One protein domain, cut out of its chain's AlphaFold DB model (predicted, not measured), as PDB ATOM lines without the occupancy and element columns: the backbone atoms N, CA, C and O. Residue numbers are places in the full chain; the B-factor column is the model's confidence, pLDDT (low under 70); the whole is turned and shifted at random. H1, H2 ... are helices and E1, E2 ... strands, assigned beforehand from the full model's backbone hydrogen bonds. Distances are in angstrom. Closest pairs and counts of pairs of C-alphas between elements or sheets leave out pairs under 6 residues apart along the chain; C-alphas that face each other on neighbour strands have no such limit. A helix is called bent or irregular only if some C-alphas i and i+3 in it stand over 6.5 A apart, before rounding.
ATOM      1  N   SER A   8     145.521 143.870  47.711       94.06
ATOM      2  CA  SER A   8     146.705 144.146  48.530       94.06
ATOM      3  C   SER A   8     147.320 142.832  48.977       94.06
ATOM      4  O   SER A   8     146.610 141.981  49.512       94.06
ATOM      5  N   ARG A   9     148.620 142.652  48.744       95.56
ATOM      6  CA  ARG A   9     149.299 141.366  48.940       95.56
ATOM      7  C   ARG A   9     150.248 141.434  50.115       95.56
ATOM      8  O   ARG A   9     151.027 142.383  50.227       95.56
ATOM      9  N   PHE A  10     150.182 140.431  50.975       96.56
ATOM     10  CA  PHE A  10     150.916 140.424  52.227       96.56
ATOM     11  C   PHE A  10     151.526 139.066  52.532       96.56
ATOM     12  O   PHE A  10     151.048 138.034  52.069       96.56
ATOM     13  N   ILE A  11     152.569 139.068  53.351       96.94
ATOM     14  CA  ILE A  11     153.110 137.854  53.954       96.94
ATOM     15  C   ILE A  11     152.991 137.934  55.474       96.94
ATOM     16  O   ILE A  11     153.252 138.973  56.085       96.94
ATOM     17  N   GLU A  12     152.590 136.821  56.070       96.88
ATOM     18  CA  GLU A  12     152.545 136.573  57.510       96.88
ATOM     19  C   GLU A  12     152.692 135.072  57.763       96.88
ATOM     20  O   GLU A  12     152.611 134.264  56.835       96.88
ATOM     21  N   ASP A  13     152.941 134.715  59.018       96.00
ATOM     22  CA  ASP A  13     153.001 133.322  59.447       96.00
ATOM     23  C   ASP A  13     151.615 132.653  59.378       96.00
ATOM     24  O   ASP A  13     150.700 133.109  60.070       96.00
ATOM     25  N   PRO A  14     151.448 131.576  58.584       94.50
ATOM     26  CA  PRO A  14     150.177 130.876  58.429       94.50
ATOM     27  C   PRO A  14     149.718 130.130  59.692       94.50
ATOM     28  O   PRO A  14     148.557 129.736  59.770       94.50
ATOM     29  N   ALA A  15     150.601 129.895  60.667       90.56
ATOM     30  CA  ALA A  15     150.256 129.245  61.931       90.56
ATOM     31  C   ALA A  15     149.704 130.223  62.984       90.56
ATOM     32  O   ALA A  15     149.161 129.791  64.003       90.56
ATOM     33  N   LEU A  16     149.851 131.534  62.764       89.81
ATOM     34  CA  LEU A  16     149.399 132.570  63.688       89.81
ATOM     35  C   LEU A  16     148.055 133.165  63.261       89.81
ATOM     36  O   LEU A  16     147.613 133.047  62.119       89.81
ATOM     37  N   ASN A  17     147.405 133.862  64.193       92.56
ATOM     38  CA  ASN A  17     146.225 134.654  63.867       92.56
ATOM     39  C   ASN A  17     146.597 135.775  62.889       92.56
ATOM     40  O   ASN A  17     147.500 136.569  63.160       92.56
ATOM     41  N   SER A  18     145.854 135.862  61.787       96.56
ATOM     42  CA  SER A  18     146.094 136.859  60.748       96.56
ATOM     43  C   SER A  18     145.916 138.284  61.268       96.56
ATOM     44  O   SER A  18     144.861 138.632  61.812       96.56
ATOM     45  N   SER A  19     146.923 139.138  61.053       97.12
ATOM     46  CA  SER A  19     146.836 140.547  61.466       97.12
ATOM     47  C   SER A  19     145.846 141.316  60.595       97.12
ATOM     48  O   SER A  19     145.188 142.228  61.085       97.12
ATOM     49  N   VAL A  20     145.689 140.924  59.326       97.31
ATOM     50  CA  VAL A  20     144.673 141.487  58.422       97.31
ATOM     51  C   VAL A  20     143.269 141.185  58.931       97.31
ATOM     52  O   VAL A  20     142.435 142.086  59.018       97.31
ATOM     53  N   VAL A  21     143.002 139.924  59.281       97.56
ATOM     54  CA  VAL A  21     141.706 139.513  59.837       97.56
ATOM     55  C   VAL A  21     141.448 140.226  61.161       97.56
ATOM     56  O   VAL A  21     140.359 140.754  61.370       97.56
ATOM     57  N   GLY A  22     142.458 140.289  62.036       97.38
ATOM     58  CA  GLY A  22     142.379 141.040  63.287       97.38
ATOM     59  C   GLY A  22     142.046 142.514  63.057       97.38
ATOM     60  O   GLY A  22     141.157 143.046  63.715       97.38
ATOM     61  N   TRP A  23     142.693 143.150  62.078       97.81
ATOM     62  CA  TRP A  23     142.426 144.538  61.716       97.81
ATOM     63  C   TRP A  23     140.989 144.735  61.222       97.81
ATOM     64  O   TRP A  23     140.311 145.640  61.700       97.81
ATOM     65  N   LEU A  24     140.492 143.876  60.321       97.44
ATOM     66  CA  LEU A  24     139.118 143.962  59.800       97.44
ATOM     67  C   LEU A  24     138.069 143.789  60.906       97.44
ATOM     68  O   LEU A  24     137.078 144.511  60.926       97.44
ATOM     69  N   ARG A  25     138.312 142.889  61.864       97.31
ATOM     70  CA  ARG A  25     137.421 142.647  63.013       97.31
ATOM     71  C   ARG A  25     137.360 143.800  64.018       97.31
ATOM     72  O   ARG A  25     136.413 143.874  64.789       97.31
ATOM     73  N   GLN A  26     138.365 144.673  64.039       96.69
ATOM     74  CA  GLN A  26     138.423 145.833  64.940       96.69
ATOM     75  C   GLN A  26     137.702 147.068  64.387       96.69
ATOM     76  O   GLN A  26     137.648 148.096  65.060       96.69
ATOM     77  N   GLN A  27     137.186 147.000  63.161       95.88
ATOM     78  CA  GLN A  27     136.497 148.126  62.545       95.88
ATOM     79  C   GLN A  27     135.084 148.269  63.118       95.88
ATOM     80  O   GLN A  27     134.442 147.287  63.473       95.88
ATOM     81  N   GLU A  28     134.573 149.500  63.158       94.00
ATOM     82  CA  GLU A  28     133.202 149.778  63.622       94.00
ATOM     83  C   GLU A  28     132.139 149.119  62.733       94.00
ATOM     84  O   GLU A  28     131.026 148.823  63.171       94.00
ATOM     85  N   LEU A  29     132.479 148.893  61.463       94.06
ATOM     86  CA  LEU A  29     131.589 148.272  60.504       94.06
ATOM     87  C   LEU A  29     131.527 146.761  60.754       94.06
ATOM     88  O   LEU A  29     132.485 146.035  60.501       94.06
ATOM     89  N   VAL A  30     130.375 146.284  61.223       93.75
ATOM     90  CA  VAL A  30     130.168 144.864  61.525       93.75
ATOM     91  C   VAL A  30     129.983 144.065  60.235       93.75
ATOM     92  O   VAL A  30     129.120 144.379  59.411       93.75
ATOM     93  N   ALA A  31     130.777 143.008  60.081       96.62
ATOM     94  CA  ALA A  31     130.663 142.053  58.989       96.62
ATOM     95  C   ALA A  31     130.076 140.724  59.466       96.62
ATOM     96  O   ALA A  31     130.329 140.277  60.584       96.62
ATOM     97  N   VAL A  32     129.364 140.052  58.568       96.31
ATOM     98  CA  VAL A  32     129.136 138.613  58.660       96.31
ATOM     99  C   VAL A  32     130.347 137.918  58.044       96.31
ATOM    100  O   VAL A  32     130.686 138.165  56.883       96.31
ATOM    101  N   GLU A  33     131.012 137.077  58.832       96.44
ATOM    102  CA  GLU A  33     132.182 136.319  58.396       96.44
ATOM    103  C   GLU A  33     131.782 134.943  57.864       96.44
ATOM    104  O   GLU A  33     131.118 134.166  58.550       96.44
ATOM    105  N   THR A  34     132.260 134.618  56.667       95.00
ATOM    106  CA  THR A  34     132.087 133.298  56.057       95.00
ATOM    107  C   THR A  34     133.452 132.736  55.692       95.00
ATOM    108  O   THR A  34     134.136 133.253  54.805       95.00
ATOM    109  N   ALA A  35     133.858 131.666  56.375       94.31
ATOM    110  CA  ALA A  35     135.065 130.929  56.026       94.31
ATOM    111  C   ALA A  35     134.877 130.166  54.704       94.31
ATOM    112  O   ALA A  35     133.795 129.658  54.406       94.31
ATOM    113  N   TYR A  36     135.946 130.060  53.926       91.50
ATOM    114  CA  TYR A  36     136.035 129.214  52.739       91.50
ATOM    115  C   TYR A  36     137.432 128.586  52.663       91.50
ATOM    116  O   TYR A  36     138.310 128.904  53.458       91.50
ATOM    117  N   GLU A  37     137.650 127.703  51.687       88.62
ATOM    118  CA  GLU A  37     138.852 126.857  51.589       88.62
ATOM    119  C   GLU A  37     140.191 127.602  51.753       88.62
ATOM    120  O   GLU A  37     141.133 127.049  52.315       88.62
ATOM    121  N   ARG A  38     140.296 128.849  51.272       90.25
ATOM    122  CA  ARG A  38     141.554 129.618  51.305       90.25
ATOM    123  C   ARG A  38     141.538 130.816  52.248       90.25
ATOM    124  O   ARG A  38     142.520 131.550  52.278       90.25
ATOM    125  N   GLY A  39     140.458 131.062  52.987       94.81
ATOM    126  CA  GLY A  39     140.400 132.238  53.850       94.81
ATOM    127  C   GLY A  39     139.004 132.629  54.314       94.81
ATOM    128  O   GLY A  39     138.167 131.771  54.590       94.81
ATOM    129  N   ILE A  40     138.768 133.936  54.446       96.19
ATOM    130  CA  ILE A  40     137.550 134.492  55.053       96.19
ATOM    131  C   ILE A  40     136.969 135.595  54.166       96.19
ATOM    132  O   ILE A  40     137.684 136.476  53.684       96.19
ATOM    133  N   ALA A  41     135.658 135.544  53.940       95.88
ATOM    134  CA  ALA A  41     134.898 136.620  53.323       95.88
ATOM    135  C   ALA A  41     134.140 137.408  54.400       95.88
ATOM    136  O   ALA A  41     133.456 136.825  55.237       95.88
ATOM    137  N   PHE A  42     134.252 138.730  54.346       97.25
ATOM    138  CA  PHE A  42     133.563 139.687  55.205       97.25
ATOM    139  C   PHE A  42     132.457 140.346  54.387       97.25
ATOM    140  O   PHE A  42     132.737 141.156  53.498       97.25
ATOM    141  N   HIS A  43     131.203 139.986  54.663       96.50
ATOM    142  CA  HIS A  43     130.038 140.639  54.069       96.50
ATOM    143  C   HIS A  43     129.498 141.716  55.009       96.50
ATOM    144  O   HIS A  43     129.043 141.425  56.115       96.50
ATOM    145  N   TYR A  44     129.501 142.962  54.549       96.25
ATOM    146  CA  TYR A  44     128.980 144.097  55.307       96.25
ATOM    147  C   TYR A  44     127.506 144.327  54.978       96.25
ATOM    148  O   TYR A  44     127.157 145.175  54.157       96.25
ATOM    149  N   SER A  45     126.632 143.550  55.617       94.44
ATOM    150  CA  SER A  45     125.183 143.560  55.368       94.44
ATOM    151  C   SER A  45     124.513 144.920  55.590       94.44
ATOM    152  O   SER A  45     123.539 145.234  54.909       94.44
ATOM    153  N   SER A  46     125.064 145.765  56.468       94.88
ATOM    154  CA  SER A  46     124.596 147.143  56.676       94.88
ATOM    155  C   SER A  46     124.813 148.054  55.460       94.88
ATOM    156  O   SER A  46     124.149 149.081  55.347       94.88
ATOM    157  N   LEU A  47     125.715 147.684  54.545       94.62
ATOM    158  CA  LEU A  47     126.026 148.444  53.332       94.62
ATOM    159  C   LEU A  47     125.272 147.951  52.091       94.62
ATOM    160  O   LEU A  47     125.356 148.586  51.041       94.62
ATOM    161  N   GLY A  48     124.565 146.824  52.186       92.56
ATOM    162  CA  GLY A  48     123.803 146.262  51.075       92.56
ATOM    163  C   GLY A  48     123.669 144.735  51.116       92.56
ATOM    164  O   GLY A  48     124.417 144.043  51.820       92.56
ATOM    165  N   PRO A  49     122.711 144.190  50.348       93.44
ATOM    166  CA  PRO A  49     122.468 142.754  50.292       93.44
ATOM    167  C   PRO A  49     123.586 142.010  49.547       93.44
ATOM    168  O   PRO A  49     124.368 142.597  48.799       93.44
ATOM    169  N   LEU A  50     123.620 140.686  49.720       93.44
ATOM    170  CA  LEU A  50     124.316 139.811  48.780       93.44
ATOM    171  C   LEU A  50     123.487 139.712  47.505       93.44
ATOM    172  O   LEU A  50     122.320 139.322  47.535       93.44
ATOM    173  N   HIS A  51     124.102 140.043  46.382       92.88
ATOM    174  CA  HIS A  51     123.536 139.776  45.074       92.88
ATOM    175  C   HIS A  51     123.953 138.381  44.622       92.88
ATOM    176  O   HIS A  51     125.086 137.959  44.849       92.88
ATOM    177  N   LEU A  52     123.035 137.666  43.979       92.00
ATOM    178  CA  LEU A  52     123.304 136.371  43.364       92.00
ATOM    179  C   LEU A  52     123.242 136.508  41.843       92.00
ATOM    180  O   LEU A  52     122.421 137.252  41.301       92.00
ATOM    181  N   LYS A  53     124.110 135.770  41.164       91.25
ATOM    182  CA  LYS A  53     124.055 135.535  39.725       91.25
ATOM    183  C   LYS A  53     122.938 134.530  39.403       91.25
ATOM    184  O   LYS A  53     122.446 133.847  40.304       91.25
ATOM    185  N   PRO A  54     122.540 134.387  38.123       92.50
ATOM    186  CA  PRO A  54     121.502 133.431  37.723       92.50
ATOM    187  C   PRO A  54     121.809 131.968  38.075       92.50
ATOM    188  O   PRO A  54     120.888 131.176  38.241       92.50
ATOM    189  N   ASP A  55     123.088 131.613  38.204       90.81
ATOM    190  CA  ASP A  55     123.552 130.281  38.611       90.81
ATOM    191  C   ASP A  55     123.530 130.057  40.137       90.81
ATOM    192  O   ASP A  55     123.944 129.004  40.616       90.81
ATOM    193  N   GLY A  56     123.060 131.044  40.909       85.75
ATOM    194  CA  GLY A  56     123.012 131.010  42.370       85.75
ATOM    195  C   GLY A  56     124.332 131.360  43.062       85.75
ATOM    196  O   GLY A  56     124.363 131.437  44.290       85.75
ATOM    197  N   SER A  57     125.417 131.607  42.320       87.31
ATOM    198  CA  SER A  57     126.684 132.066  42.896       87.31
ATOM    199  C   SER A  57     126.615 133.540  43.308       87.31
ATOM    200  O   SER A  57     125.810 134.308  42.786       87.31
ATOM    201  N   ILE A  58     127.459 133.966  44.251       87.62
ATOM    202  CA  ILE A  58     127.481 135.362  44.708       87.62
ATOM    203  C   ILE A  58     128.037 136.272  43.602       87.62
ATOM    204  O   ILE A  58     129.132 136.063  43.074       87.62
ATOM    205  N   ASP A  59     127.296 137.333  43.296       91.12
ATOM    206  CA  ASP A  59     127.762 138.454  42.495       91.12
ATOM    207  C   ASP A  59     128.598 139.394  43.373       91.12
ATOM    208  O   ASP A  59     128.098 140.320  44.019       91.12
ATOM    209  N   VAL A  60     129.896 139.099  43.437       88.06
ATOM    210  CA  VAL A  60     130.860 139.805  44.290       88.06
ATOM    211  C   VAL A  60     131.076 141.266  43.895       88.06
ATOM    212  O   VAL A  60     131.456 142.058  44.751       88.06
ATOM    213  N   GLU A  61     130.813 141.636  42.639       89.38
ATOM    214  CA  GLU A  61     130.977 143.013  42.156       89.38
ATOM    215  C   GLU A  61     129.836 143.908  42.635       89.38
ATOM    216  O   GLU A  61     130.029 145.089  42.918       89.38
ATOM    217  N   ARG A  62     128.644 143.335  42.787       91.38
ATOM    218  CA  ARG A  62     127.460 144.058  43.258       91.38
ATOM    219  C   ARG A  62     127.245 143.955  44.762       91.38
ATOM    220  O   ARG A  62     126.314 144.566  45.273       91.38
ATOM    221  N   SER A  63     128.082 143.199  45.467       93.62
ATOM    222  CA  SER A  63     127.926 142.925  46.896       93.62
ATOM    223  C   SER A  63     129.031 143.599  47.718       93.62
ATOM    224  O   SER A  63     130.192 143.578  47.306       93.62
ATOM    225  N   PRO A  64     128.732 144.148  48.912       95.06
ATOM    226  CA  PRO A  64     129.726 144.802  49.763       95.06
ATOM    227  C   PRO A  64     130.591 143.768  50.503       95.06
ATOM    228  O   PRO A  64     130.415 143.514  51.697       95.06
ATOM    229  N   ILE A  65     131.511 143.136  49.769       94.88
ATOM    230  CA  ILE A  65     132.349 142.035  50.253       94.88
ATOM    231  C   ILE A  65     133.825 142.429  50.238       94.88
ATOM    232  O   ILE A  65     134.354 142.921  49.236       94.88
ATOM    233  N   VAL A  66     134.505 142.126  51.344       96.19
ATOM    234  CA  VAL A  66     135.968 142.066  51.414       96.19
ATOM    235  C   VAL A  66     136.379 140.614  51.565       96.19
ATOM    236  O   VAL A  66     135.888 139.910  52.440       96.19
ATOM    237  N   LYS A  67     137.282 140.153  50.711       95.94
ATOM    238  CA  LYS A  67     137.815 138.795  50.755       95.94
ATOM    239  C   LYS A  67     139.264 138.825  51.218       95.94
ATOM    240  O   LYS A  67     140.039 139.642  50.725       95.94
ATOM    241  N   VAL A  68     139.610 137.924  52.130       96.69
ATOM    242  CA  VAL A  68     140.974 137.710  52.609       96.69
ATOM    243  C   VAL A  68     141.369 136.274  52.302       96.69
ATOM    244  O   VAL A  68     140.903 135.359  52.976       96.69
ATOM    245  N   ASP A  69     142.220 136.080  51.296       95.62
ATOM    246  CA  ASP A  69     142.923 134.816  51.076       95.62
ATOM    247  C   ASP A  69     144.122 134.780  52.045       95.62
ATOM    248  O   ASP A  69     144.995 135.650  51.999       95.62
ATOM    249  N   LEU A  70     144.132 133.815  52.966       96.31
ATOM    250  CA  LEU A  70     145.128 133.710  54.034       96.31
ATOM    251  C   LEU A  70     146.412 133.031  53.534       96.31
ATOM    252  O   LEU A  70     146.339 132.131  52.688       96.31
ATOM    253  N   PRO A  71     147.587 133.393  54.082       96.50
ATOM    254  CA  PRO A  71     148.782 132.582  53.932       96.50
ATOM    255  C   PRO A  71     148.540 131.154  54.400       96.50
ATOM    256  O   PRO A  71     147.870 130.903  55.399       96.50
ATOM    257  N   ALA A  72     149.115 130.210  53.672       94.94
ATOM    258  CA  ALA A  72     149.028 128.793  53.952       94.94
ATOM    259  C   ALA A  72     150.390 128.139  53.738       94.94
ATOM    260  O   ALA A  72     151.235 128.641  52.996       94.94
ATOM    261  N   VAL A  73     150.574 126.971  54.345       93.50
ATOM    262  CA  VAL A  73     151.716 126.109  54.043       93.50
ATOM    263  C   VAL A  73     151.364 125.214  52.853       93.50
ATOM    264  O   VAL A  73     150.332 124.541  52.832       93.50
ATOM    265  N   ARG A  74     152.239 125.186  51.849       88.81
ATOM    266  CA  ARG A  74     152.181 124.307  50.678       88.81
ATOM    267  C   ARG A  74     153.444 123.461  50.627       88.81
ATOM    268  O   ARG A  74     154.532 123.933  50.939       88.81
ATOM    269  N   ARG A  75     153.292 122.185  50.246       84.44
ATOM    270  CA  ARG A  75     154.409 121.222  50.145       84.44
ATOM    271  C   ARG A  75     155.299 121.217  51.403       84.44
ATOM    272  O   ARG A  75     156.511 121.104  51.305       84.44
ATOM    273  N   GLN A  76     154.676 121.366  52.576       80.88
ATOM    274  CA  GLN A  76     155.280 121.384  53.920       80.88
ATOM    275  C   GLN A  76     156.237 122.547  54.241       80.88
ATOM    276  O   GLN A  76     156.336 122.911  55.409       80.88
ATOM    277  N   VAL A  77     156.901 123.154  53.255       82.50
ATOM    278  CA  VAL A  77     157.959 124.153  53.501       82.50
ATOM    279  C   VAL A  77     157.692 125.530  52.896       82.50
ATOM    280  O   VAL A  77     158.227 126.512  53.414       82.50
ATOM    281  N   LEU A  78     156.853 125.615  51.855       89.06
ATOM    282  CA  LEU A  78     156.582 126.852  51.118       89.06
ATOM    283  C   LEU A  78     155.395 127.584  51.727       89.06
ATOM    284  O   LEU A  78     154.332 126.993  51.921       89.06
ATOM    285  N   TRP A  79     155.554 128.870  52.016       94.94
ATOM    286  CA  TRP A  79     154.457 129.697  52.513       94.94
ATOM    287  C   TRP A  79     153.823 130.470  51.368       94.94
ATOM    288  O   TRP A  79     154.508 130.909  50.452       94.94
ATOM    289  N   THR A  80     152.505 130.634  51.373       94.94
ATOM    290  CA  THR A  80     151.834 131.405  50.321       94.94
ATOM    291  C   THR A  80     151.666 132.864  50.718       94.94
ATOM    292  O   THR A  80     151.362 133.175  51.865       94.94
ATOM    293  N   VAL A  81     151.778 133.762  49.745       95.50
ATOM    294  CA  VAL A  81     151.377 135.167  49.882       95.50
ATOM    295  C   VAL A  81     149.861 135.244  50.100       95.50
ATOM    296  O   VAL A  81     149.099 134.609  49.371       95.50
ATOM    297  N   GLY A  82     149.426 136.013  51.094       96.44
ATOM    298  CA  GLY A  82     148.023 136.339  51.342       96.44
ATOM    299  C   GLY A  82     147.548 137.519  50.494       96.44
ATOM    300  O   GLY A  82     148.346 138.349  50.048       96.44
ATOM    301  N   GLU A  83     146.238 137.615  50.272       96.25
ATOM    302  CA  GLU A  83     145.631 138.668  49.450       96.25
ATOM    303  C   GLU A  83     144.375 139.242  50.109       96.25
ATOM    304  O   GLU A  83     143.517 138.508  50.594       96.25
ATOM    305  N   VAL A  84     144.233 140.567  50.077       96.56
ATOM    306  CA  VAL A  84     143.013 141.280  50.474       96.56
ATOM    307  C   VAL A  84     142.392 141.910  49.246       96.56
ATOM    308  O   VAL A  84     143.045 142.684  48.548       96.56
ATOM    309  N   SER A  85     141.123 141.609  48.999       94.62
ATOM    310  CA  SER A  85     140.380 142.098  47.843       94.62
ATOM    311  C   SER A  85     139.087 142.773  48.279       94.62
ATOM    312  O   SER A  85     138.228 142.144  48.894       94.62
ATOM    313  N   PHE A  86     138.928 144.043  47.915       94.38
ATOM    314  CA  PHE A  86     137.654 144.755  47.994       94.38
ATOM    315  C   PHE A  86     136.926 144.519  46.673       94.38
ATOM    316  O   PHE A  86     137.379 145.000  45.635       94.38
ATOM    317  N   LEU A  87     135.874 143.697  46.696       91.19
ATOM    318  CA  LEU A  87     135.329 143.089  45.476       91.19
ATOM    319  C   LEU A  87     134.248 143.926  44.790       91.19
ATOM    320  O   LEU A  87     134.043 143.761  43.591       91.19
ATOM    321  N   ALA A  88     133.603 144.835  45.524       89.56
ATOM    322  CA  ALA A  88     132.554 145.686  44.981       89.56
ATOM    323  C   ALA A  88     133.081 146.589  43.850       89.56
ATOM    324  O   ALA A  88     134.092 147.281  44.007       89.56
ATOM    325  N   ALA A  89     132.371 146.625  42.724       85.88
ATOM    326  CA  ALA A  89     132.759 147.371  41.537       85.88
ATOM    327  C   ALA A  89     131.543 148.077  40.892       85.88
ATOM    328  O   ALA A  89     130.586 147.417  40.496       85.88
ATOM    329  N   PRO A  90     131.581 149.413  40.732       87.25
ATOM    330  CA  PRO A  90     132.599 150.320  41.253       87.25
ATOM    331  C   PRO A  90     132.447 150.518  42.773       87.25
ATOM    332  O   PRO A  90     131.354 150.761  43.278       87.25
ATOM    333  N   LEU A  91     133.568 150.521  43.504       86.81
ATOM    334  CA  LEU A  91     133.610 150.803  44.952       86.81
ATOM    335  C   LEU A  91     132.969 152.146  45.340       86.81
ATOM    336  O   LEU A  91     132.500 152.303  46.463       86.81
ATOM    337  N   SER A  92     132.905 153.109  44.415       86.25
ATOM    338  CA  SER A  92     132.257 154.407  44.636       86.25
ATOM    339  C   SER A  92     130.758 154.310  44.940       86.25
ATOM    340  O   SER A  92     130.219 155.232  45.546       86.25
ATOM    341  N   GLN A  93     130.093 153.207  44.576       89.19
ATOM    342  CA  GLN A  93     128.697 152.943  44.950       89.19
ATOM    343  C   GLN A  93     128.534 152.531  46.418       89.19
ATOM    344  O   GLN A  93     127.421 152.560  46.936       89.19
ATOM    345  N   PHE A  94     129.632 152.213  47.109       91.50
ATOM    346  CA  PHE A  94     129.647 151.814  48.514       91.50
ATOM    347  C   PHE A  94     130.580 152.743  49.314       91.50
ATOM    348  O   PHE A  94     131.695 152.348  49.661       91.50
ATOM    349  N   PRO A  95     130.168 153.991  49.624       93.69
ATOM    350  CA  PRO A  95     131.057 155.001  50.205       93.69
ATOM    351  C   PRO A  95     131.732 154.580  51.514       93.69
ATOM    352  O   PRO A  95     132.913 154.868  51.706       93.69
ATOM    353  N   GLU A  96     131.019 153.878  52.397       95.62
ATOM    354  CA  GLU A  96     131.583 153.375  53.656       95.62
ATOM    355  C   GLU A  96     132.588 152.240  53.429       95.62
ATOM    356  O   GLU A  96     133.634 152.204  54.074       95.62
ATOM    357  N   LEU A  97     132.346 151.367  52.447       94.50
ATOM    358  CA  LEU A  97     133.302 150.327  52.061       94.50
ATOM    359  C   LEU A  97     134.568 150.935  51.442       94.50
ATOM    360  O   LEU A  97     135.681 150.491  51.705       94.50
ATOM    361  N   GLU A  98     134.412 151.995  50.654       94.25
ATOM    362  CA  GLU A  98     135.524 152.750  50.085       94.25
ATOM    363  C   GLU A  98     136.303 153.530  51.168       94.25
ATOM    364  O   GLU A  98     137.533 153.606  51.113       94.25
ATOM    365  N   LYS A  99     135.634 154.067  52.199       95.38
ATOM    366  CA  LYS A  99     136.308 154.620  53.391       95.38
ATOM    367  C   LYS A  99     137.097 153.540  54.128       95.38
ATOM    368  O   LYS A  99     138.267 153.770  54.438       95.38
ATOM    369  N   LEU A 100     136.495 152.371  54.345       96.19
ATOM    370  CA  LEU A 100     137.161 151.222  54.949       96.19
ATOM    371  C   LEU A 100     138.399 150.814  54.139       96.19
ATOM    372  O   LEU A 100     139.475 150.658  54.712       96.19
ATOM    373  N   ARG A 101     138.291 150.740  52.806       95.50
ATOM    374  CA  ARG A 101     139.422 150.460  51.907       95.50
ATOM    375  C   ARG A 101     140.550 151.468  52.073       95.50
ATOM    376  O   ARG A 101     141.712 151.082  52.158       95.50
ATOM    377  N   ARG A 102     140.238 152.764  52.132       95.12
ATOM    378  CA  ARG A 102     141.254 153.807  52.346       95.12
ATOM    379  C   ARG A 102     141.916 153.696  53.717       95.12
ATOM    380  O   ARG A 102     143.135 153.838  53.799       95.12
ATOM    381  N   SER A 103     141.140 153.420  54.764       96.75
ATOM    382  CA  SER A 103     141.663 153.167  56.112       96.75
ATOM    383  C   SER A 103     142.611 151.965  56.111       96.75
ATOM    384  O   SER A 103     143.741 152.066  56.590       96.75
ATOM    385  N   PHE A 104     142.197 150.874  55.459       97.00
ATOM    386  CA  PHE A 104     143.001 149.670  55.284       97.00
ATOM    387  C   PHE A 104     144.308 149.976  54.563       97.00
ATOM    388  O   PHE A 104     145.367 149.650  55.076       97.00
ATOM    389  N   LEU A 105     144.266 150.650  53.411       95.44
ATOM    390  CA  LEU A 105     145.475 150.976  52.652       95.44
ATOM    391  C   LEU A 105     146.434 151.874  53.437       95.44
ATOM    392  O   LEU A 105     147.645 151.688  53.349       95.44
ATOM    393  N   LYS A 106     145.910 152.822  54.222       96.69
ATOM    394  CA  LYS A 106     146.726 153.674  55.096       96.69
ATOM    395  C   LYS A 106     147.424 152.854  56.181       96.69
ATOM    396  O   LYS A 106     148.620 153.033  56.388       96.69
ATOM    397  N   TRP A 107     146.691 151.972  56.858       97.19
ATOM    398  CA  TRP A 107     147.263 151.048  57.838       97.19
ATOM    399  C   TRP A 107     148.302 150.128  57.185       97.19
ATOM    400  O   TRP A 107     149.438 150.035  57.642       97.19
ATOM    401  N   PHE A 108     147.939 149.535  56.051       96.44
ATOM    402  CA  PHE A 108     148.747 148.573  55.320       96.44
ATOM    403  C   PHE A 108     150.067 149.172  54.818       96.44
ATOM    404  O   PHE A 108     151.110 148.523  54.867       96.44
ATOM    405  N   ALA A 109     150.048 150.440  54.397       94.31
ATOM    406  CA  ALA A 109     151.238 151.176  53.981       94.31
ATOM    407  C   ALA A 109     152.268 151.381  55.108       94.31
ATOM    408  O   ALA A 109     153.433 151.636  54.808       94.31
ATOM    409  N   GLY A 110     151.868 151.241  56.378       94.81
ATOM    410  CA  GLY A 110     152.771 151.299  57.529       94.81
ATOM    411  C   GLY A 110     153.693 150.082  57.674       94.81
ATOM    412  O   GLY A 110     154.635 150.125  58.462       94.81
ATOM    413  N   HIS A 111     153.453 149.007  56.921       95.69
ATOM    414  CA  HIS A 111     154.271 147.795  56.954       95.69
ATOM    415  C   HIS A 111     155.368 147.801  55.879       95.69
ATOM    416  O   HIS A 111     155.138 148.349  54.796       95.69
ATOM    417  N   PRO A 112     156.537 147.175  56.118       93.94
ATOM    418  CA  PRO A 112     157.629 147.124  55.146       93.94
ATOM    419  C   PRO A 112     157.201 146.597  53.775       93.94
ATOM    420  O   PRO A 112     156.564 145.550  53.672       93.94
ATOM    421  N   LEU A 113     157.576 147.324  52.722       92.62
ATOM    422  CA  LEU A 113     157.469 146.871  51.337       92.62
ATOM    423  C   LEU A 113     158.668 145.966  51.049       92.62
ATOM    424  O   LEU A 113     159.805 146.416  51.159       92.62
ATOM    425  N   VAL A 114     158.414 144.691  50.757       91.50
ATOM    426  CA  VAL A 114     159.478 143.692  50.545       91.50
ATOM    427  C   VAL A 114     159.706 143.368  49.079       91.50
ATOM    428  O   VAL A 114     160.741 142.806  48.751       91.50
ATOM    429  N   TYR A 115     158.756 143.744  48.224       90.50
ATOM    430  CA  TYR A 115     158.854 143.618  46.779       90.50
ATOM    431  C   TYR A 115     157.971 144.660  46.091       90.50
ATOM    432  O   TYR A 115     156.811 144.832  46.487       90.50
ATOM    433  N   ASP A 116     158.491 145.298  45.043       87.88
ATOM    434  CA  ASP A 116     157.727 146.113  44.099       87.88
ATOM    435  C   ASP A 116     158.302 145.973  42.684       87.88
ATOM    436  O   ASP A 116     159.454 146.301  42.431       87.88
ATOM    437  N   SER A 117     157.476 145.543  41.728       81.06
ATOM    438  CA  SER A 117     157.876 145.374  40.324       81.06
ATOM    439  C   SER A 117     158.301 146.671  39.621       81.06
ATOM    440  O   SER A 117     158.807 146.623  38.500       81.06
ATOM    441  N   HIS A 118     158.008 147.830  40.211       78.56
ATOM    442  CA  HIS A 118     158.362 149.140  39.664       78.56
ATOM    443  C   HIS A 118     159.624 149.743  40.281       78.56
ATOM    444  O   HIS A 118     160.085 150.779  39.798       78.56
ATOM    445  N   ASP A 119     160.177 149.117  41.318       77.12
ATOM    446  CA  ASP A 119     161.471 149.490  41.869       77.12
ATOM    447  C   ASP A 119     162.570 148.750  41.090       77.12
ATOM    448  O   ASP A 119     162.491 147.547  40.850       77.12
ATOM    449  N   THR A 120     163.563 149.490  40.601       64.81
ATOM    450  CA  THR A 120     164.657 148.946  39.778       64.81
ATOM    451  C   THR A 120     165.869 148.529  40.611       64.81
ATOM    452  O   THR A 120     166.868 148.072  40.050       64.81
ATOM    453  N   GLY A 121     165.810 148.699  41.935       65.44
ATOM    454  CA  GLY A 121     166.824 148.205  42.859       65.44
ATOM    455  C   GLY A 121     166.752 146.690  43.056       65.44
ATOM    456  O   GLY A 121     165.696 146.079  42.955       65.44
ATOM    457  N   THR A 122     167.886 146.068  43.380       64.62
ATOM    458  CA  THR A 122     167.899 144.689  43.888       64.62
ATOM    459  C   THR A 122     167.271 144.686  45.279       64.62
ATOM    460  O   THR A 122     167.848 145.276  46.199       64.62
ATOM    461  N   HIS A 123     166.113 144.046  45.469       72.44
ATOM    462  CA  HIS A 123     165.568 143.931  46.815       72.44
ATOM    463  C   HIS A 123     166.255 142.782  47.547       72.44
ATOM    464  O   HIS A 123     166.377 141.664  47.054       72.44
ATOM    465  N   GLN A 124     166.647 143.051  48.791       80.06
ATOM    466  CA  GLN A 124     167.306 142.080  49.672       80.06
ATOM    467  C   GLN A 124     166.514 140.775  49.888       80.06
ATOM    468  O   GLN A 124     167.076 139.806  50.388       80.06
ATOM    469  N   TYR A 125     165.218 140.759  49.562       84.88
ATOM    470  CA  TYR A 125     164.329 139.621  49.784       84.88
ATOM    471  C   TYR A 125     163.839 138.949  48.501       84.88
ATOM    472  O   TYR A 125     163.110 137.967  48.614       84.88
ATOM    473  N   ASP A 126     164.244 139.418  47.313       83.44
ATOM    474  CA  ASP A 126     163.785 138.850  46.034       83.44
ATOM    475  C   ASP A 126     164.067 137.346  45.951       83.44
ATOM    476  O   ASP A 126     163.223 136.580  45.500       83.44
ATOM    477  N   TYR A 127     165.211 136.910  46.485       84.00
ATOM    478  CA  TYR A 127     165.614 135.503  46.529       84.00
ATOM    479  C   TYR A 127     164.653 134.598  47.321       84.00
ATOM    480  O   TYR A 127     164.568 133.404  47.062       84.00
ATOM    481  N   TYR A 128     163.899 135.144  48.277       88.31
ATOM    482  CA  TYR A 128     162.937 134.368  49.067       88.31
ATOM    483  C   TYR A 128     161.531 134.363  48.452       88.31
ATOM    484  O   TYR A 128     160.611 133.776  49.028       88.31
ATOM    485  N   LEU A 129     161.335 135.023  47.306       88.75
ATOM    486  CA  LEU A 129     160.062 135.105  46.598       88.75
ATOM    487  C   LEU A 129     160.130 134.269  45.319       88.75
ATOM    488  O   LEU A 129     160.735 134.657  44.328       88.75
ATOM    489  N   GLU A 130     159.447 133.131  45.327       86.62
ATOM    490  CA  GLU A 130     159.573 132.103  44.299       86.62
ATOM    491  C   GLU A 130     158.318 131.949  43.431       86.62
ATOM    492  O   GLU A 130     157.199 132.366  43.768       86.62
ATOM    493  N   GLY A 131     158.505 131.295  42.284       82.50
ATOM    494  CA  GLY A 131     157.439 131.031  41.320       82.50
ATOM    495  C   GLY A 131     156.816 132.322  40.780       82.50
ATOM    496  O   GLY A 131     157.503 133.233  40.331       82.50
ATOM    497  N   SER A 132     155.489 132.412  40.806       83.50
ATOM    498  CA  SER A 132     154.735 133.589  40.368       83.50
ATOM    499  C   SER A 132     154.474 134.598  41.486       83.50
ATOM    500  O   SER A 132     153.675 135.515  41.285       83.50
ATOM    501  N   ALA A 133     155.114 134.472  42.659       84.94
ATOM    502  CA  ALA A 133     154.913 135.404  43.768       84.94
ATOM    503  C   ALA A 133     155.112 136.860  43.331       84.94
ATOM    504  O   ALA A 133     154.290 137.701  43.667       84.94
ATOM    505  N   MET A 134     156.115 137.153  42.514       84.62
ATOM    506  CA  MET A 134     156.433 138.512  42.067       84.62
ATOM    507  C   MET A 134     155.537 139.030  40.920       84.62
ATOM    508  O   MET A 134     155.404 140.233  40.720       84.62
ATOM    509  N   ASN A 135     154.811 138.155  40.218       84.62
ATOM    510  CA  ASN A 135     154.119 138.510  38.967       84.62
ATOM    511  C   ASN A 135     152.857 139.369  39.144       84.62
ATOM    512  O   ASN A 135     152.323 139.888  38.165       84.62
ATOM    513  N   TRP A 136     152.333 139.479  40.365       81.19
ATOM    514  CA  TRP A 136     150.999 140.044  40.605       81.19
ATOM    515  C   TRP A 136     151.016 141.442  41.226       81.19
ATOM    516  O   TRP A 136     149.945 142.012  41.428       81.19
ATOM    517  N   GLY A 137     152.197 141.998  41.506       85.94
ATOM    518  CA  GLY A 137     152.370 143.340  42.066       85.94
ATOM    519  C   GLY A 137     152.984 143.349  43.471       85.94
ATOM    520  O   GLY A 137     153.412 142.296  43.959       85.94
ATOM    521  N   PRO A 138     153.020 144.525  44.125       91.12
ATOM    522  CA  PRO A 138     153.807 144.756  45.330       91.12
ATOM    523  C   PRO A 138     153.358 143.899  46.514       91.12
ATOM    524  O   PRO A 138     152.166 143.629  46.686       91.12
ATOM    525  N   ILE A 139     154.319 143.510  47.354       93.88
ATOM    526  CA  ILE A 139     154.104 142.663  48.532       93.88
ATOM    527  C   ILE A 139     154.631 143.386  49.767       93.88
ATOM    528  O   ILE A 139     155.774 143.851  49.793       93.88
ATOM    529  N   ARG A 140     153.811 143.455  50.819       95.00
ATOM    530  CA  ARG A 140     154.237 143.971  52.128       95.00
ATOM    531  C   ARG A 140     154.369 142.863  53.161       95.00
ATOM    532  O   ARG A 140     153.581 141.920  53.183       95.00
ATOM    533  N   ALA A 141     155.346 142.996  54.047       96.06
ATOM    534  CA  ALA A 141     155.560 142.054  55.132       96.06
ATOM    535  C   ALA A 141     154.937 142.557  56.431       96.06
ATOM    536  O   ALA A 141     155.340 143.586  56.975       96.06
ATOM    537  N   LEU A 142     153.972 141.803  56.953       96.94
ATOM    538  CA  LEU A 142     153.477 141.997  58.313       96.94
ATOM    539  C   LEU A 142     154.530 141.501  59.319       96.94
ATOM    540  O   LEU A 142     155.454 140.791  58.915       96.94
ATOM    541  N   PRO A 143     154.438 141.843  60.621       96.19
ATOM    542  CA  PRO A 143     155.508 141.554  61.577       96.19
ATOM    543  C   PRO A 143     155.978 140.091  61.585       96.19
ATOM    544  O   PRO A 143     157.181 139.842  61.548       96.19
ATOM    545  N   SER A 144     155.055 139.124  61.559       96.69
ATOM    546  CA  SER A 144     155.402 137.696  61.516       96.69
ATOM    547  C   SER A 144     156.000 137.266  60.172       96.69
ATOM    548  O   SER A 144     156.950 136.489  60.148       96.69
ATOM    549  N   GLY A 145     155.518 137.820  59.056       95.25
ATOM    550  CA  GLY A 145     156.062 137.544  57.723       95.25
ATOM    551  C   GLY A 145     157.464 138.117  57.532       95.25
ATOM    552  O   GLY A 145     158.320 137.474  56.934       95.25
ATOM    553  N   LEU A 146     157.736 139.294  58.102       94.69
ATOM    554  CA  LEU A 146     159.069 139.893  58.085       94.69
ATOM    555  C   LEU A 146     160.060 139.069  58.910       94.69
ATOM    556  O   LEU A 146     161.193 138.870  58.480       94.69
ATOM    557  N   SER A 147     159.647 138.589  60.087       95.06
ATOM    558  CA  SER A 147     160.460 137.664  60.880       95.06
ATOM    559  C   SER A 147     160.750 136.380  60.107       95.06
ATOM    560  O   SER A 147     161.893 135.945  60.078       95.06
ATOM    561  N   ALA A 148     159.753 135.823  59.415       93.50
ATOM    562  CA  ALA A 148     159.930 134.627  58.598       93.50
ATOM    563  C   ALA A 148     160.902 134.843  57.425       93.50
ATOM    564  O   ALA A 148     161.764 133.997  57.210       93.50
ATOM    565  N   LEU A 149     160.838 135.984  56.724       91.94
ATOM    566  CA  LEU A 149     161.835 136.342  55.703       91.94
ATOM    567  C   LEU A 149     163.251 136.419  56.280       91.94
ATOM    568  O   LEU A 149     164.192 135.905  55.688       91.94
ATOM    569  N   LYS A 150     163.412 137.035  57.456       91.69
ATOM    570  CA  LYS A 150     164.711 137.103  58.150       91.69
ATOM    571  C   LYS A 150     165.214 135.736  58.613       91.69
ATOM    572  O   LYS A 150     166.404 135.584  58.850       91.69
ATOM    573  N   SER A 151     164.316 134.768  58.761       91.38
ATOM    574  CA  SER A 151     164.621 133.360  59.023       91.38
ATOM    575  C   SER A 151     164.642 132.519  57.743       91.38
ATOM    576  O   SER A 151     164.419 131.312  57.812       91.38
ATOM    577  N   GLU A 152     164.876 133.153  56.590       90.62
ATOM    578  CA  GLU A 152     165.111 132.496  55.299       90.62
ATOM    579  C   GLU A 152     163.926 131.637  54.815       90.62
ATOM    580  O   GLU A 152     164.085 130.630  54.127       90.62
ATOM    581  N   ARG A 153     162.696 132.020  55.183       92.38
ATOM    582  CA  ARG A 153     161.481 131.352  54.701       92.38
ATOM    583  C   ARG A 153     161.165 131.770  53.267       92.38
ATOM    584  O   ARG A 153     161.059 132.959  52.979       92.38
ATOM    585  N   TYR A 154     160.885 130.783  52.420       91.44
ATOM    586  CA  TYR A 154     160.444 130.996  51.043       91.44
ATOM    587  C   TYR A 154     158.934 131.196  50.925       91.44
ATOM    588  O   TYR A 154     158.137 130.489  51.558       91.44
ATOM    589  N   PHE A 155     158.555 132.125  50.049       92.62
ATOM    590  CA  PHE A 155     157.175 132.475  49.752       92.62
ATOM    591  C   PHE A 155     156.841 132.263  48.279       92.62
ATOM    592  O   PHE A 155     157.608 132.620  47.395       92.62
ATOM    593  N   VAL A 156     155.649 131.737  48.015       92.31
ATOM    594  CA  VAL A 156     155.100 131.539  46.668       92.31
ATOM    595  C   VAL A 156     153.731 132.204  46.539       92.31
ATOM    596  O   VAL A 156     153.101 132.581  47.527       92.31
ATOM    597  N   SER A 157     153.219 132.348  45.320       88.88
ATOM    598  CA  SER A 157     151.846 132.823  45.129       88.88
ATOM    599  C   SER A 157     150.821 131.842  45.718       88.88
ATOM    600  O   SER A 157     150.961 130.625  45.602       88.88
ATOM    601  N   CYS A 158     149.720 132.346  46.282       84.06
ATOM    602  CA  CYS A 158     148.578 131.499  46.654       84.06
ATOM    603  C   CYS A 158     147.882 130.855  45.440       84.06
ATOM    604  O   CYS A 158     147.067 129.946  45.605       84.06
ATOM    605  N   ARG A 159     148.211 131.318  44.227       82.81
ATOM    606  CA  ARG A 159     147.682 130.834  42.947       82.81
ATOM    607  C   ARG A 159     148.614 129.841  42.251       82.81
ATOM    608  O   ARG A 159     148.365 129.503  41.096       82.81
ATOM    609  N   GLU A 160     149.685 129.403  42.915       82.50
ATOM    610  CA  GLU A 160     150.578 128.405  42.333       82.50
ATOM    611  C   GLU A 160     149.853 127.097  42.017       82.50
ATOM    612  O   GLU A 160     149.046 126.598  42.805       82.50
ATOM    613  N   THR A 161     150.194 126.520  40.867       81.62
ATOM    614  CA  THR A 161     149.740 125.181  40.486       81.62
ATOM    615  C   THR A 161     150.695 124.122  41.029       81.62
ATOM    616  O   THR A 161     151.877 124.389  41.249       81.62
ATOM    617  N   ASP A 162     150.221 122.885  41.179       78.12
ATOM    618  CA  ASP A 162     151.068 121.771  41.622       78.12
ATOM    619  C   ASP A 162     152.277 121.519  40.710       78.12
ATOM    620  O   ASP A 162     153.347 121.131  41.189       78.12
ATOM    621  N   GLY A 163     152.128 121.777  39.407       74.81
ATOM    622  CA  GLY A 163     153.225 121.697  38.445       74.81
ATOM    623  C   GLY A 163     154.315 122.727  38.743       74.81
ATOM    624  O   GLY A 163     155.483 122.364  38.869       74.81
ATOM    625  N   SER A 164     153.927 123.989  38.948       77.00
ATOM    626  CA  SER A 164     154.851 125.069  39.311       77.00
ATOM    627  C   SER A 164     155.548 124.810  40.649       77.00
ATOM    628  O   SER A 164     156.767 124.941  40.746       77.00
ATOM    629  N   LEU A 165     154.795 124.365  41.664       77.88
ATOM    630  CA  LEU A 165     155.350 124.035  42.980       77.88
ATOM    631  C   LEU A 165     156.380 122.909  42.894       77.88
ATOM    632  O   LEU A 165     157.381 122.945  43.600       77.88
ATOM    633  N   SER A 166     156.156 121.919  42.028       76.56
ATOM    634  CA  SER A 166     157.102 120.819  41.825       76.56
ATOM    635  C   SER A 166     158.416 121.300  41.209       76.56
ATOM    636  O   SER A 166     159.472 120.793  41.573       76.56
ATOM    637  N   THR A 167     158.372 122.281  40.302       77.00
ATOM    638  CA  THR A 167     159.577 122.907  39.733       77.00
ATOM    639  C   THR A 167     160.356 123.673  40.799       77.00
ATOM    640  O   THR A 167     161.556 123.459  40.931       77.00
ATOM    641  N   VAL A 168     159.664 124.478  41.609       77.38
ATOM    642  CA  VAL A 168     160.264 125.218  42.733       77.38
ATOM    643  C   VAL A 168     160.854 124.261  43.780       77.38
ATOM    644  O   VAL A 168     161.955 124.458  44.265       77.38
ATOM    645  N   CYS A 169     160.177 123.160  44.109       77.12
ATOM    646  CA  CYS A 169     160.730 122.183  45.055       77.12
ATOM    647  C   CYS A 169     161.977 121.468  44.505       77.12
ATOM    648  O   CYS A 169     162.845 121.070  45.278       77.12
ATOM    649  N   LYS A 170     162.078 121.286  43.180       75.69
ATOM    650  CA  LYS A 170     163.245 120.657  42.548       75.69
ATOM    651  C   LYS A 170     164.486 121.544  42.587       75.69
ATOM    652  O   LYS A 170     165.564 120.982  42.743       75.69
ATOM    653  N   SER A 171     164.358 122.871  42.480       71.12
ATOM    654  CA  SER A 171     165.519 123.772  42.592       71.12
ATOM    655  C   SER A 171     166.152 123.700  43.984       71.12
ATOM    656  O   SER A 171     167.369 123.600  44.084       71.12
ATOM    657  N   PHE A 172     165.339 123.592  45.042       66.25
ATOM    658  CA  PHE A 172     165.843 123.372  46.405       66.25
ATOM    659  C   PHE A 172     166.509 122.005  46.604       66.25
ATOM    660  O   PHE A 172     167.423 121.877  47.410       66.25
ATOM    661  N   ALA A 173     166.063 120.973  45.883       61.03
ATOM    662  CA  ALA A 173     166.643 119.634  45.978       61.03
ATOM    663  C   ALA A 173     167.954 119.478  45.185       61.03
ATOM    664  O   ALA A 173     168.698 118.541  45.449       61.03
ATOM    665  N   SER A 174     168.229 120.351  44.208       53.72
ATOM    666  CA  SER A 174     169.475 120.334  43.427       53.72
ATOM    667  C   SER A 174     170.625 121.133  44.049       53.72
ATOM    668  O   SER A 174     171.746 121.036  43.560       53.72
ATOM    669  N   GLU A 175     170.353 121.921  45.092       48.41
ATOM    670  CA  GLU A 175     171.356 122.701  45.838       48.41
ATOM    671  C   GLU A 175     171.804 122.019  47.151       48.41
ATOM    672  O   GLU A 175     172.615 122.584  47.885       48.41
TER     673      GLU A 175
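AT A GLANCE: This is residues 8 to 175 of the 176 residues of an uncharacterized protein of Chitinophagaceae bacterium (UniProt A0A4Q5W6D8). A strongly twisted sheet of seven short strands forms a wall, with helices H1 and H2 running along one face and H4 beside E1 at the sheet's level. H5 lies off the sheet, its end sticking out with residues 170 to 175, and the loop of residues 44 to 64 lies at the far end from it. The printed part has 168 residues, under half of them in named elements, which follow as E1 H1 E2 E3 E4 E5 E6 H2 E7 H3 E8 H4 H5. The mixed sheet has the order E2, E3, E4, E6, E1, E8, E7; the class is mixed, helices and strands, and the whole is compact, with a radius of gyration of the C-alphas of 17.1 A and spans of 53 by 36 by 30 A.

HOW THE PARTS SIT: E1, residues 8 to 11, is antiparallel to E6, residues 82 to 86, with N 10 and O 82 2.9 A apart, and parallel to E8, residues 139 to 141, with N 11 and O 140 3.0 A apart, both within hydrogen-bond range. H1, residues 19 to 25, is over E4, residues 65 to 69, at a height over the sheet of 9.4 A; the closest C-alphas are those of Val 21 and Val 68, 7.5 A apart. E2, residues 32 to 36, E3, residues 39 to 43, and E4 form a meander, each strand the antiparallel neighbour of the one before, with N 34 and O 41 2.9 A and N 42 and O 66 2.8 A apart. E4 is antiparallel to E6, with N 67 and O 85 2.9 A apart. E5, residues 78 to 80, pairs with no named strand and runs on into E6 at 9 degrees. H2, residues 95 to 108, is on the same face as H1, at a height over the sheet of 10.3 A, and runs along E6 at 14 degrees on the local plane; H1 and H2 with the sheet are two layers, helices on one face of a sheet. E6, H2 and E7, residues 113 to 115, form a split strand-helix-strand unit, E1 and E8 lying between its strands, with a right-handed crossover. E7 is antiparallel to E8, with N 114 and O 139 2.9 A apart. H3, residues 133 to 136, only grazes the sheet and is only just irregular, C-alphas 133 and 136 being 6.8 A apart. H4, residues 143 to 150, stands only just at the sheet's level, with a height over the sheet of 4.0 A; its closest C-alphas to E1 are those of Ile 11 and Gly 145, 4.8 A apart, with 3 pairs of C-alphas within 8 A. H5, residues 162 to 174, is not on the sheet. Every O i to N i+4 pair is within hydrogen-bond range in H1, H2 and H4, and 8 of 9 in H5; H3 is too short for one.

IN THESE COORDINATES: E1 begins at C-alpha 8 (146.705, 144.146, 48.530). H2 is 19.5 A long and H5 18.6 A, ending at C-alpha 174 (169.475, 120.334, 43.427); E6 is 13.8 A.

THE WHOLE: The C-alphas of Ser 46 and Ser 174 are farthest apart, 53.9 A. The printed part has no cut; the links E3 to E4, E7 to H3 and H4 to H5 are long. Residues 120 to 122 and 172 to 175 are under 70 in pLDDT.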